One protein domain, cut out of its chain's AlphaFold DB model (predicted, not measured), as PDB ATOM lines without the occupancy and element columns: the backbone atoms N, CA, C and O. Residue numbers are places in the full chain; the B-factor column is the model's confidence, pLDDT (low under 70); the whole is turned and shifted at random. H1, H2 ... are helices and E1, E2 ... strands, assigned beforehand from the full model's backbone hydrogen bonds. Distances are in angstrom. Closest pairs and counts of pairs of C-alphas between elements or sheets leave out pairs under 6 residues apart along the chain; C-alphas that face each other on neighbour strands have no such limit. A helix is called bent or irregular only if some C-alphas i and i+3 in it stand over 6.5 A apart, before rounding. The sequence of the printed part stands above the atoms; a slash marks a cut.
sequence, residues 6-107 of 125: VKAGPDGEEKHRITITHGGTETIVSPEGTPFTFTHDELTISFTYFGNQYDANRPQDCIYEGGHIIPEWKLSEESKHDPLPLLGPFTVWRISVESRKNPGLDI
ATOM      1  N   VAL A   6     291.562 153.033 279.106       63.72
ATOM      2  CA  VAL A   6     292.064 153.116 277.748       63.72
ATOM      3  C   VAL A   6     293.311 152.253 277.613       63.72
ATOM      4  O   VAL A   6     294.217 152.300 278.445       63.72
ATOM      5  N   LYS A   7     293.342 151.423 276.570       67.31
ATOM      6  CA  LYS A   7     294.536 150.690 276.153       67.31
ATOM      7  C   LYS A   7     294.908 151.129 274.750       67.31
ATOM      8  O   LYS A   7     294.032 151.302 273.905       67.31
ATOM      9  N   ALA A   8     296.208 151.255 274.518       70.00
ATOM     10  CA  ALA A   8     296.741 151.538 273.199       70.00
ATOM     11  C   ALA A   8     296.331 150.451 272.192       70.00
ATOM     12  O   ALA A   8     296.378 149.250 272.487       70.00
ATOM     13  N   GLY A   9     295.947 150.893 270.998       66.56
ATOM     14  CA  GLY A   9     295.751 150.041 269.840       66.56
ATOM     15  C   GLY A   9     297.078 149.486 269.300       66.56
ATOM     16  O   GLY A   9     298.156 149.783 269.821       66.56
ATOM     17  N   PRO A  10     297.035 148.664 268.236       67.69
ATOM     18  CA  PRO A  10     298.232 148.098 267.601       67.69
ATOM     19  C   PRO A  10     299.233 149.139 267.071       67.69
ATOM     20  O   PRO A  10     300.402 148.821 266.871       67.69
ATOM     21  N   ASP A  11     298.766 150.359 266.823       69.31
ATOM     22  CA  ASP A  11     299.535 151.539 266.417       69.31
ATOM     23  C   ASP A  11     300.201 152.270 267.596       69.31
ATOM     24  O   ASP A  11     300.962 153.212 267.385       69.31
ATOM     25  N   GLY A  12     299.964 151.823 268.833       71.69
ATOM     26  CA  GLY A  12     300.445 152.482 270.045       71.69
ATOM     27  C   GLY A  12     299.597 153.688 270.457       71.69
ATOM     28  O   GLY A  12     299.920 154.326 271.459       71.69
ATOM     29  N   GLU A  13     298.517 153.990 269.730       74.06
ATOM     30  CA  GLU A  13     297.653 155.129 270.014       74.06
ATOM     31  C   GLU A  13     296.429 154.723 270.838       74.06
ATOM     32  O   GLU A  13     295.804 153.684 270.636       74.06
ATOM     33  N   GLU A  14     296.032 155.595 271.758       79.44
ATOM     34  CA  GLU A  14     294.821 155.460 272.571       79.44
ATOM     35  C   GLU A  14     293.603 156.042 271.836       79.44
ATOM     36  O   GLU A  14     292.893 156.915 272.337       79.44
ATOM     37  N   LYS A  15     293.424 155.610 270.584       80.56
ATOM     38  CA  LYS A  15     292.470 156.183 269.634       80.56
ATOM     39  C   LYS A  15     291.109 155.509 269.733       80.56
ATOM     40  O   LYS A  15     290.990 154.289 269.578       80.56
ATOM     41  N   HIS A  16     290.065 156.313 269.896       81.19
ATOM     42  CA  HIS A  16     288.703 155.816 270.008       81.19
ATOM     43  C   HIS A  16     287.747 156.541 269.087       81.19
ATOM     44  O   HIS A  16     287.655 157.764 269.099       81.19
ATOM     45  N   ARG A  17     286.996 155.762 268.315       86.69
ATOM     46  CA  ARG A  17     285.945 156.239 267.433       86.69
ATOM     47  C   ARG A  17     284.579 155.951 268.035       86.69
ATOM     48  O   ARG A  17     284.200 154.789 268.215       86.69
ATOM     49  N   ILE A  18     283.825 157.019 268.246       85.56
ATOM     50  CA  ILE A  18     282.431 156.988 268.673       85.56
ATOM     51  C   ILE A  18     281.569 157.424 267.493       85.56
ATOM     52  O   ILE A  18     281.919 158.341 266.750       85.56
ATOM     53  N   THR A  19     280.438 156.751 267.318       87.38
ATOM     54  CA  THR A  19     279.390 157.179 266.395       87.38
ATOM     55  C   THR A  19     278.148 157.524 267.196       87.38
ATOM     56  O   THR A  19     277.716 156.735 268.033       87.38
ATOM     57  N   ILE A  20     277.565 158.683 266.922       86.62
ATOM     58  CA  ILE A  20     276.284 159.115 267.467       86.62
ATOM     59  C   ILE A  20     275.325 159.294 266.295       86.62
ATOM     60  O   ILE A  20     275.655 159.950 265.309       86.62
ATOM     61  N   THR A  21     274.148 158.693 266.399       86.94
ATOM     62  CA  THR A  21     273.053 158.863 265.448       86.94
ATOM     63  C   THR A  21     271.900 159.562 266.158       86.94
ATOM     64  O   THR A  21     271.423 159.068 267.179       86.94
ATOM     65  N   HIS A  22     271.463 160.686 265.606       85.12
ATOM     66  CA  HIS A  22     270.224 161.375 265.939       85.12
ATOM     67  C   HIS A  22     269.152 161.005 264.920       85.12
ATOM     68  O   HIS A  22     269.439 160.940 263.726       85.12
ATOM     69  N   GLY A  23     267.923 160.804 265.373       83.56
ATOM     70  CA  GLY A  23     266.772 160.679 264.492       83.56
ATOM     71  C   GLY A  23     265.557 160.155 265.239       83.56
ATOM     72  O   GLY A  23     265.577 159.978 266.456       83.56
ATOM     73  N   GLY A  24     264.507 159.837 264.491       83.31
ATOM     74  CA  GLY A  24     263.295 159.246 265.048       83.31
ATOM     75  C   GLY A  24     262.198 160.266 265.317       83.31
ATOM     76  O   GLY A  24     262.263 161.417 264.893       83.31
ATOM     77  N   THR A  25     261.128 159.793 265.950       84.31
ATOM     78  CA  THR A  25     259.893 160.559 266.116       84.31
ATOM     79  C   THR A  25     259.896 161.322 267.435       84.31
ATOM     80  O   THR A  25     260.083 160.730 268.498       84.31
ATOM     81  N   GLU A  26     259.622 162.618 267.354       83.88
ATOM     82  CA  GLU A  26     259.428 163.519 268.486       83.88
ATOM     83  C   GLU A  26     257.950 163.927 268.568       83.88
ATOM     84  O   GLU A  26     257.238 163.996 267.562       83.88
ATOM     85  N   THR A  27     257.452 164.159 269.781       85.06
ATOM     86  CA  THR A  27     256.143 164.780 269.999       85.06
ATOM     87  C   THR A  27     256.281 165.884 271.027       85.06
ATOM     88  O   THR A  27     256.599 165.621 272.186       85.06
ATOM     89  N   ILE A  28     255.996 167.107 270.598       84.19
ATOM     90  CA  ILE A  28     255.865 168.274 271.469       84.19
ATOM     91  C   ILE A  28     254.380 168.524 271.735       84.19
ATOM     92  O   ILE A  28     253.520 168.178 270.926       84.19
ATOM     93  N   VAL A  29     254.059 169.092 272.892       86.25
ATOM     94  CA  VAL A  29     252.673 169.354 273.299       86.25
ATOM     95  C   VAL A  29     252.507 170.854 273.486       86.25
ATOM     96  O   VAL A  29     253.284 171.467 274.221       86.25
ATOM     97  N   SER A  30     251.516 171.440 272.814       84.25
ATOM     98  CA  SER A  30     251.210 172.865 272.947       84.25
ATOM     99  C   SER A  30     250.719 173.191 274.367       84.25
ATOM    100  O   SER A  30     250.270 172.288 275.086       84.25
ATOM    101  N   PRO A  31     250.729 174.466 274.792       87.88
ATOM    102  CA  PRO A  31     250.146 174.871 276.075       87.88
ATOM    103  C   PRO A  31     248.672 174.460 276.247       87.88
ATOM    104  O   PRO A  31     248.225 174.186 277.359       87.88
ATOM    105  N   GLU A  32     247.923 174.365 275.149       94.00
ATOM    106  CA  GLU A  32     246.523 173.925 275.096       94.00
ATOM    107  C   GLU A  32     246.376 172.394 275.148       94.00
ATOM    108  O   GLU A  32     245.259 171.876 275.140       94.00
ATOM    109  N   GLY A  33     247.489 171.657 275.200       91.00
ATOM    110  CA  GLY A  33     247.515 170.197 275.236       91.00
ATOM    111  C   GLY A  33     247.455 169.535 273.860       91.00
ATOM    112  O   GLY A  33     247.230 168.325 273.787       91.00
ATOM    113  N   THR A  34     247.640 170.287 272.770       91.31
ATOM    114  CA  THR A  34     247.581 169.721 271.415       91.31
ATOM    115  C   THR A  34     248.920 169.067 271.064       91.31
ATOM    116  O   THR A  34     249.940 169.756 271.081       91.31
ATOM    117  N   PRO A  35     248.960 167.758 270.751       89.62
ATOM    118  CA  PRO A  35     250.196 167.103 270.349       89.62
ATOM    119  C   PRO A  35     250.575 167.487 268.914       89.62
ATOM    120  O   PRO A  35     249.740 167.447 268.009       89.62
ATOM    121  N   PHE A  36     251.849 167.793 268.703       84.94
ATOM    122  CA  PHE A  36     252.468 167.961 267.394       84.94
ATOM    123  C   PHE A  36     253.596 166.940 267.257       84.94
ATOM    124  O   PHE A  36     254.579 166.972 267.999       84.94
ATOM    125  N   THR A  37     253.425 166.003 266.326       86.69
ATOM    126  CA  THR A  37     254.348 164.888 266.100       86.69
ATOM    127  C   THR A  37     255.071 165.081 264.779       86.69
ATOM    128  O   THR A  37     254.438 165.292 263.746       86.69
ATOM    129  N   PHE A  38     256.389 164.939 264.803       81.69
ATOM    130  CA  PHE A  38     257.229 165.002 263.614       81.69
ATOM    131  C   PHE A  38     258.357 163.977 263.715       81.69
ATOM    132  O   PHE A  38     258.617 163.412 264.777       81.69
ATOM    133  N   THR A  39     258.980 163.661 262.585       82.62
ATOM    134  CA  THR A  39     260.090 162.706 262.527       82.62
ATOM    135  C   THR A  39     261.317 163.426 262.013       82.62
ATOM    136  O   THR A  39     261.262 164.052 260.961       82.62
ATOM    137  N   HIS A  40     262.395 163.331 262.779       76.69
ATOM    138  CA  HIS A  40     263.699 163.849 262.409       76.69
ATOM    139  C   HIS A  40     264.329 162.980 261.330       76.69
ATOM    140  O   HIS A  40     264.339 161.747 261.454       76.69
ATOM    141  N   ASP A  41     264.925 163.626 260.332       75.56
ATOM    142  CA  ASP A  41     265.866 162.959 259.441       75.56
ATOM    143  C   ASP A  41     267.056 162.413 260.240       75.56
ATOM    144  O   ASP A  41     267.502 162.986 261.241       75.56
ATOM    145  N   GLU A  42     267.572 161.261 259.808       80.69
ATOM    146  CA  GLU A  42     268.694 160.630 260.492       80.69
ATOM    147  C   GLU A  42     269.985 161.433 260.262       80.69
ATOM    148  O   GLU A  42     270.480 161.534 259.137       80.69
ATOM    149  N   LEU A  43     270.584 161.939 261.343       78.69
ATOM    150  CA  LEU A  43     271.915 162.534 261.333       78.69
ATOM    151  C   LEU A  43     272.897 161.616 262.060       78.69
ATOM    152  O   LEU A  43     272.840 161.451 263.276       78.69
ATOM    153  N   THR A  44     273.852 161.055 261.321       82.62
ATOM    154  CA  THR A  44     274.943 160.258 261.892       82.62
ATOM    155  C   THR A  44     276.251 161.043 261.895       82.62
ATOM    156  O   THR A  44     276.737 161.482 260.852       82.62
ATOM    157  N   ILE A  45     276.858 161.156 263.073       80.44
ATOM    158  CA  ILE A  45     278.142 161.815 263.311       80.44
ATOM    159  C   ILE A  45     279.110 160.782 263.880       80.44
ATOM    160  O   ILE A  45     278.793 160.058 264.820       80.44
ATOM    161  N   SER A  46     280.312 160.710 263.318       84.12
ATOM    162  CA  SER A  46     281.420 159.975 263.921       84.12
ATOM    163  C   SER A  46     282.485 160.963 264.348       84.12
ATOM    164  O   SER A  46     282.899 161.785 263.534       84.12
ATOM    165  N   PHE A  47     282.989 160.811 265.565       82.31
ATOM    166  CA  PHE A  47     284.181 161.516 266.008       82.31
ATOM    167  C   PHE A  47     285.197 160.548 266.588       82.31
ATOM    168  O   PHE A  47     284.867 159.463 267.078       82.31
ATOM    169  N   THR A  48     286.451 160.959 266.496       83.25
ATOM    170  CA  THR A  48     287.587 160.223 267.020       83.25
ATOM    171  C   THR A  48     288.277 161.065 268.074       83.25
ATOM    172  O   THR A  48     288.520 162.244 267.832       83.25
ATOM    173  N   TYR A  49     288.614 160.473 269.214       79.81
ATOM    174  CA  TYR A  49     289.361 161.139 270.277       79.81
ATOM    175  C   TYR A  49     290.533 160.284 270.766       79.81
ATOM    176  O   TYR A  49     290.564 159.071 270.538       79.81
ATOM    177  N   PHE A  50     291.489 160.929 271.433       79.12
ATOM    178  CA  PHE A  50     292.635 160.287 272.071       79.12
ATOM    179  C   PHE A  50     292.467 160.255 273.591       79.12
ATOM    180  O   PHE A  50     292.451 161.299 274.245       79.12
ATOM    181  N   GLY A  51     292.351 159.055 274.160       73.19
ATOM    182  CA  GLY A  51     292.164 158.854 275.599       73.19
ATOM    183  C   GLY A  51     293.301 159.432 276.447       73.19
ATOM    184  O   GLY A  51     293.047 160.127 277.429       73.19
ATOM    185  N   ASN A  52     294.548 159.246 276.007       74.56
ATOM    186  CA  ASN A  52     295.750 159.771 276.666       74.56
ATOM    187  C   ASN A  52     295.895 161.303 276.624       74.56
ATOM    188  O   ASN A  52     296.771 161.844 277.296       74.56
ATOM    189  N   GLN A  53     295.075 162.002 275.837       74.94
ATOM    190  CA  GLN A  53     295.078 163.465 275.730       74.94
ATOM    191  C   GLN A  53     293.930 164.107 276.516       74.94
ATOM    192  O   GLN A  53     293.733 165.318 276.442       74.94
ATOM    193  N   TYR A  54     293.156 163.316 277.266       73.12
ATOM    194  CA  TYR A  54     292.054 163.843 278.057       73.12
ATOM    195  C   TYR A  54     292.560 164.710 279.219       73.12
ATOM    196  O   TYR A  54     293.084 164.213 280.215       73.12
ATOM    197  N   ASP A  55     292.328 166.015 279.107       72.00
ATOM    198  CA  ASP A  55     292.392 166.973 280.207       72.00
ATOM    199  C   ASP A  55     290.962 167.391 280.561       72.00
ATOM    200  O   ASP A  55     290.232 167.930 279.728       72.00
ATOM    201  N   ALA A  56     290.554 167.168 281.813       70.06
ATOM    202  CA  ALA A  56     289.224 167.537 282.294       70.06
ATOM    203  C   ALA A  56     288.945 169.050 282.193       70.06
ATOM    204  O   ALA A  56     287.785 169.446 282.115       70.06
ATOM    205  N   ASN A  57     289.986 169.889 282.165       72.75
ATOM    206  CA  ASN A  57     289.855 171.337 281.995       72.75
ATOM    207  C   ASN A  57     289.840 171.769 280.522       72.75
ATOM    208  O   ASN A  57     289.535 172.926 280.227       72.75
ATOM    209  N   ARG A  58     290.216 170.875 279.599       71.94
ATOM    210  CA  ARG A  58     290.313 171.139 278.155       71.94
ATOM    211  C   ARG A  58     289.793 169.946 277.337       71.94
ATOM    212  O   ARG A  58     290.513 169.420 276.490       71.94
ATOM    213  N   PRO A  59     288.548 169.496 277.574       67.12
ATOM    214  CA  PRO A  59     288.019 168.274 276.971       67.12
ATOM    215  C   PRO A  59     287.972 168.325 275.440       67.12
ATOM    216  O   PRO A  59     288.098 167.297 274.791       67.12
ATOM    217  N   GLN A  60     287.835 169.503 274.837       66.44
ATOM    218  CA  GLN A  60     287.834 169.679 273.386       66.44
ATOM    219  C   GLN A  60     289.161 169.289 272.718       66.44
ATOM    220  O   GLN A  60     289.159 168.899 271.552       66.44
ATOM    221  N   ASP A  61     290.278 169.347 273.446       70.44
ATOM    222  CA  ASP A  61     291.604 169.071 272.888       70.44
ATOM    223  C   ASP A  61     291.840 167.573 272.663       70.44
ATOM    224  O   ASP A  61     292.766 167.200 271.947       70.44
ATOM    225  N   CYS A  62     290.997 166.703 273.234       68.06
ATOM    226  CA  CYS A  62     291.101 165.268 272.995       68.06
ATOM    227  C   CYS A  62     290.433 164.835 271.685       68.06
ATOM    228  O   CYS A  62     290.691 163.720 271.231       68.06
ATOM    229  N   ILE A  63     289.595 165.679 271.064       67.75
ATOM    230  CA  ILE A  63     288.892 165.330 269.827       67.75
ATOM    231  C   ILE A  63     289.804 165.575 268.622       67.75
ATOM    232  O   ILE A  63     290.156 166.702 268.290       67.75
ATOM    233  N   TYR A  64     290.151 164.494 267.934       66.00
ATOM    234  CA  TYR A  64     291.072 164.480 266.801       66.00
ATOM    235  C   TYR A  64     290.372 164.679 265.450       66.00
ATOM    236  O   TYR A  64     290.923 165.290 264.538       66.00
ATOM    237  N   GLU A  65     289.156 164.152 265.301       67.19
ATOM    238  CA  GLU A  65     288.413 164.186 264.038       67.19
ATOM    239  C   GLU A  65     286.906 164.187 264.309       67.19
ATOM    240  O   GLU A  65     286.447 163.483 265.204       67.19
ATOM    241  N   GLY A  66     286.125 164.938 263.527       60.97
ATOM    242  CA  GLY A  66     284.660 164.811 263.498       60.97
ATOM    243  C   GLY A  66     283.894 165.372 264.705       60.97
ATOM    244  O   GLY A  66     282.686 165.180 264.779       60.97
ATOM    245  N   GLY A  67     284.553 166.093 265.620       57.03
ATOM    246  CA  GLY A  67     283.954 166.666 266.841       57.03
ATOM    247  C   GLY A  67     282.864 167.722 266.652       57.03
ATOM    248  O   GLY A  67     282.313 168.210 267.632       57.03
ATOM    249  N   HIS A  68     282.549 168.089 265.412       57.22
ATOM    250  CA  HIS A  68     281.499 169.050 265.112       57.22
ATOM    251  C   HIS A  68     280.230 168.302 264.717       57.22
ATOM    252  O   HIS A  68     280.133 167.757 263.618       57.22
ATOM    253  N   ILE A  69     279.253 168.312 265.628       55.00
ATOM    254  CA  ILE A  69     277.899 167.781 265.413       55.00
ATOM    255  C   ILE A  69     277.229 168.504 264.229       55.00
ATOM    256  O   ILE A  69     276.528 167.881 263.438       55.00
ATOM    257  N   ILE A  70     277.541 169.789 264.032       53.97
ATOM    258  CA  ILE A  70     277.218 170.553 262.826       53.97
ATOM    259  C   ILE A  70     278.434 171.426 262.495       53.97
ATOM    260  O   ILE A  70     278.753 172.340 263.254       53.97
ATOM    261  N   PRO A  71     279.156 171.187 261.392       46.62
ATOM    262  CA  PRO A  71     280.025 172.218 260.854       46.62
ATOM    263  C   PRO A  71     279.142 173.371 260.353       46.62
ATOM    264  O   PRO A  71     278.246 173.114 259.552       46.62
ATOM    265  N   GLU A  72     279.387 174.621 260.765       46.78
ATOM    266  CA  GLU A  72     278.630 175.806 260.293       46.78
ATOM    267  C   GLU A  72     278.473 175.849 258.758       46.78
ATOM    268  O   GLU A  72     277.465 176.313 258.239       46.78
ATOM    269  N   TRP A  73     279.444 175.300 258.020       42.72
ATOM    270  CA  TRP A  73     279.453 175.238 256.555       42.72
ATOM    271  C   TRP A  73     278.562 174.143 255.939       42.72
ATOM    272  O   TRP A  73     278.397 174.114 254.719       42.72
ATOM    273  N   LYS A  74     278.016 173.224 256.746       43.22
ATOM    274  CA  LYS A  74     277.099 172.154 256.313       43.22
ATOM    275  C   LYS A  74     275.623 172.522 256.448       43.22
ATOM    276  O   LYS A  74     274.789 171.755 255.977       43.22
ATOM    277  N   LEU A  75     275.307 173.683 257.024       47.94
ATOM    278  CA  LEU A  75     274.013 174.320 256.807       47.94
ATOM    279  C   LEU A  75     274.006 174.816 255.357       47.94
ATOM    280  O   LEU A  75     274.398 175.948 255.068       47.94
ATOM    281  N   SER A  76     273.635 173.943 254.419       45.97
ATOM    282  CA  SER A  76     273.331 174.383 253.058       45.97
ATOM    283  C   SER A  76     272.237 175.456 253.126       45.97
ATOM    284  O   SER A  76     271.442 175.481 254.065       45.97
ATOM    285  N   GLU A  77     272.153 176.346 252.137       51.62
ATOM    286  CA  GLU A  77     271.018 177.281 252.024       51.62
ATOM    287  C   GLU A  77     269.660 176.545 252.072       51.62
ATOM    288  O   GLU A  77     268.682 177.092 252.562       51.62
ATOM    289  N   GLU A  78     269.614 175.270 251.668       45.16
ATOM    290  CA  GLU A  78     268.438 174.393 251.775       45.16
ATOM    291  C   GLU A  78     268.157 173.924 253.214       45.16
ATOM    292  O   GLU A  78     266.999 173.783 253.592       45.16
ATOM    293  N   SER A  79     269.186 173.769 254.054       46.94
ATOM    294  CA  SER A  79     269.035 173.459 255.489       46.94
ATOM    295  C   SER A  79     268.430 174.628 256.277       46.94
ATOM    296  O   SER A  79     267.958 174.442 257.392       46.94
ATOM    297  N   LYS A  80     268.453 175.845 255.712       48.28
ATOM    298  CA  LYS A  80     267.811 177.041 256.285       48.28
ATOM    299  C   LYS A  80     266.302 177.095 256.015       48.28
ATOM    300  O   LYS A  80     265.639 178.001 256.514       48.28
ATOM    301  N   HIS A  81     265.775 176.182 255.194       44.09
ATOM    302  CA  HIS A  81     264.370 176.158 254.789       44.09
ATOM    303  C   HIS A  81     263.519 175.113 255.509       44.09
ATOM    304  O   HIS A  81     262.299 175.152 255.351       44.09
ATOM    305  N   ASP A  82     264.118 174.225 256.304       50.66
ATOM    306  CA  ASP A  82     263.348 173.316 257.146       50.66
ATOM    307  C   ASP A  82     262.885 174.078 258.402       50.66
ATOM    308  O   ASP A  82     263.726 174.583 259.150       50.66
ATOM    309  N   PRO A  83     261.570 174.250 258.640       53.00
ATOM    310  CA  PRO A  83     261.071 175.024 259.777       53.00
ATOM    311  C   PRO A  83     261.298 174.328 261.129       53.00
ATOM    312  O   PRO A  83     261.017 174.917 262.171       53.00
ATOM    313  N   LEU A  84     261.775 173.080 261.125       56.84
ATOM    314  CA  LEU A  84     262.004 172.278 262.321       56.84
ATOM    315  C   LEU A  84     263.501 172.228 262.662       56.84
ATOM    316  O   LEU A  84     264.337 172.118 261.763       56.84
ATOM    317  N   PRO A  85     263.874 172.296 263.954       58.09
ATOM    318  CA  PRO A  85     265.269 172.183 264.350       58.09
ATOM    319  C   PRO A  85     265.817 170.807 263.950       58.09
ATOM    320  O   PRO A  85     265.306 169.782 264.389       58.09
ATOM    321  N   LEU A  86     266.895 170.803 263.154       61.34
ATOM    322  CA  LEU A  86     267.605 169.602 262.679       61.34
ATOM    323  C   LEU A  86     268.033 168.650 263.808       61.34
ATOM    324  O   LEU A  86     268.262 167.470 263.559       61.34
ATOM    325  N   LEU A  87     268.200 169.173 265.027       70.12
ATOM    326  CA  LEU A  87     268.584 168.419 266.213       70.12
ATOM    327  C   LEU A  87     267.781 168.879 267.423       70.12
ATOM    328  O   LEU A  87     267.708 170.076 267.704       70.12
ATOM    329  N   GLY A  88     267.241 167.917 268.169       69.88
ATOM    330  CA  GLY A  88     266.520 168.160 269.414       69.88
ATOM    331  C   GLY A  88     266.961 167.217 270.539       69.88
ATOM    332  O   GLY A  88     267.442 166.111 270.283       69.88
ATOM    333  N   PRO A  89     266.800 167.611 271.814       74.69
ATOM    334  CA  PRO A  89     267.032 166.703 272.935       74.69
ATOM    335  C   PRO A  89     265.895 165.676 273.101       74.69
ATOM    336  O   PRO A  89     266.098 164.639 273.725       74.69
ATOM    337  N   PHE A  90     264.709 165.930 272.538       77.31
ATOM    338  CA  PHE A  90     263.499 165.121 272.747       77.31
ATOM    339  C   PHE A  90     263.270 164.091 271.630       77.31
ATOM    340  O   PHE A  90     262.163 163.900 271.136       77.31
ATOM    341  N   THR A  91     264.340 163.404 271.248       80.38
ATOM    342  CA  THR A  91     264.368 162.443 270.139       80.38
ATOM    343  C   THR A  91     265.183 161.204 270.511       80.38
ATOM    344  O   THR A  91     265.667 161.073 271.641       80.38
ATOM    345  N   VAL A  92     265.359 160.276 269.569       83.25
ATOM    346  CA  VAL A  92     266.170 159.080 269.792       83.25
ATOM    347  C   VAL A  92     267.628 159.365 269.445       83.25
ATOM    348  O   VAL A  92     267.999 159.604 268.297       83.25
ATOM    349  N   TRP A  93     268.478 159.260 270.463       85.31
ATOM    350  CA  TRP A  93     269.928 159.287 270.322       85.31
ATOM    351  C   TRP A  93     270.483 157.874 270.466       85.31
ATOM    352  O   TRP A  93     270.330 157.228 271.504       85.31
ATOM    353  N   ARG A  94     271.158 157.383 269.427       88.94
ATOM    354  CA  ARG A  94     271.866 156.102 269.460       88.94
ATOM    355  C   ARG A  94     273.367 156.345 269.467       88.94
ATOM    356  O   ARG A  94     273.936 156.779 268.472       88.94
ATOM    357  N   ILE A  95     274.013 155.981 270.566       86.88
ATOM    358  CA  ILE A  95     275.470 156.015 270.701       86.88
ATOM    359  C   ILE A  95     276.007 154.612 270.422       86.88
ATOM    360  O   ILE A  95     275.500 153.622 270.945       86.88
ATOM    361  N   SER A  96     277.001 154.509 269.549       87.94
ATOM    362  CA  SER A  96     277.581 153.242 269.112       87.94
ATOM    363  C   SER A  96     279.099 153.277 269.203       87.94
ATOM    364  O   SER A  96     279.759 154.163 268.655       87.94
ATOM    365  N   VAL A  97     279.645 152.256 269.860       86.12
ATOM    366  CA  VAL A  97     281.081 152.022 270.004       86.12
ATOM    367  C   VAL A  97     281.378 150.623 269.478       86.12
ATOM    368  O   VAL A  97     281.048 149.616 270.098       86.12
ATOM    369  N   GLU A  98     281.965 150.543 268.288       86.81
ATOM    370  CA  GLU A  98     282.269 149.260 267.654       86.81
ATOM    371  C   GLU A  98     283.659 148.770 268.075       86.81
ATOM    372  O   GLU A  98     284.655 149.428 267.772       86.81
ATOM    373  N   SER A  99     283.760 147.581 268.676       82.62
ATOM    374  CA  SER A  99     285.048 147.016 269.125       82.62
ATOM    375  C   SER A  99     286.071 146.868 267.994       82.62
ATOM    376  O   SER A  99     287.265 147.035 268.207       82.62
ATOM    377  N   ARG A 100     285.617 146.611 266.756       85.44
ATOM    378  CA  ARG A 100     286.498 146.511 265.575       85.44
ATOM    379  C   ARG A 100     287.193 147.831 265.232       85.44
ATOM    380  O   ARG A 100     288.273 147.807 264.656       85.44
ATOM    381  N   LYS A 101     286.562 148.962 265.560       83.69
ATOM    382  CA  LYS A 101     287.089 150.321 265.345       83.69
ATOM    383  C   LYS A 101     287.789 150.876 266.589       83.69
ATOM    384  O   LYS A 101     288.333 151.970 266.531       83.69
ATOM    385  N   ASN A 102     287.749 150.131 267.692       83.25
ATOM    386  CA  ASN A 102     288.251 150.514 269.005       83.25
ATOM    387  C   ASN A 102     288.989 149.324 269.652       83.25
ATOM    388  O   ASN A 102     288.536 148.800 270.675       83.25
ATOM    389  N   PRO A 103     290.072 148.815 269.037       80.88
ATOM    390  CA  PRO A 103     290.794 147.671 269.581       80.88
ATOM    391  C   PRO A 103     291.347 147.996 270.975       80.88
ATOM    392  O   PRO A 103     291.967 149.031 271.172       80.88
ATOM    393  N   GLY A 104     291.120 147.103 271.941       75.81
ATOM    394  CA  GLY A 104     291.617 147.262 273.313       75.81
ATOM    395  C   GLY A 104     290.775 148.166 274.217       75.81
ATOM    396  O   GLY A 104     291.038 148.198 275.417       75.81
ATOM    397  N   LEU A 105     289.750 148.838 273.681       79.06
ATOM    398  CA  LEU A 105     288.828 149.649 274.471       79.06
ATOM    399  C   LEU A 105     288.010 148.769 275.423       79.06
ATOM    400  O   LEU A 105     287.301 147.858 274.984       79.06
ATOM    401  N   ASP A 106     288.083 149.080 276.713       78.19
ATOM    402  CA  ASP A 106     287.300 148.433 277.759       78.19
ATOM    403  C   ASP A 106     286.285 149.420 278.341       78.19
ATOM    404  O   ASP A 106     286.634 150.366 279.046       78.19
ATOM    405  N   ILE A 107     285.012 149.190 278.015       76.69
ATOM    406  CA  ILE A 107     283.883 150.001 278.484       76.69
ATOM    407  C   ILE A 107     283.154 149.374 279.676       76.69
ATOM    408  O   ILE A 107     282.115 149.883 280.082       76.69
TER     409      ILE A 107
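Overview. This is residues 6 to 107 of the 125 residues of an uncharacterized protein of Halomonas cerina (UniProt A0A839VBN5). What shape do these coordinates make? A long, bent hairpin of two strands, E1 and E2, makes the length of the model, with short E4 beside E1 and the very short E3 beside E2 near the hairpin's open end. From E3 a long loop, residues 66 to 91, swings out to one side before the chain returns to E4, and its residues 76 to 83 stick out. What is it built of? The printed part has 102 residues, under half of them in named elements, which follow as E1, E2, H1, E3, E4; the class is mostly strand, and the antiparallel sheet has the order E3, E2, E1, E4. How compact is it? It is loose and elongated, with a radius of gyration of the C-alphas of 17.7 A and spans of 56 by 29 by 28 A.

Arrangement. Which strands are the inner ones of the sheet? E1, residues 15 to 29, and E2, residues 35 to 50, form an antiparallel hairpin at 170 degrees; N 20 and O 45 are 2.8 A apart, within hydrogen-bond range. E1 bends by 56 degrees at residue 25, and E2 bends by 57 degrees at residue 38. What stands at the edges? E4, residues 92 to 96, is antiparallel to E1 at 169 degrees, with N 21 and O 94 within hydrogen-bond range at 2.8 A. E3, residues 63 to 65, is antiparallel to E2, with N 48 and O 65 within that range at 2.8 A; E3 and E4 are apart. Where is the helix? H1, residues 59 to 62, only grazes the twisted sheet; its closest C-alpha pair with E2 is Tyr 49 and Cys 62, at 5.2 A. It is too short for an O i to N i+4 pair, and its one O i to N i+3 pair is within hydrogen-bond range.

Along the chain. Where do the long strands run? E1 begins at C-alpha 15, (292.470, 156.183, 269.634), and measures 42.1 A; E2 measures 43.0 A. How long are the others? H1 and E3 each measure 5.9 A, and E4 measures 12.8 A, ending at C-alpha 96, (277.581, 153.242, 269.112).

Size, cuts and confidence. How far does it reach? The two C-alphas farthest apart, those of Pro 10 and Glu 32, are 58.3 A apart; those of Val 6 and Ile 107 are 8.8 A apart. Is any link long or cut? The link from E3 to E4 is long, with 26 residues, and the printed part has no cut. Where is confidence low? The mean pLDDT of the printed part is 73.4, and 33 residues are under 70, among them residues 62 to 86.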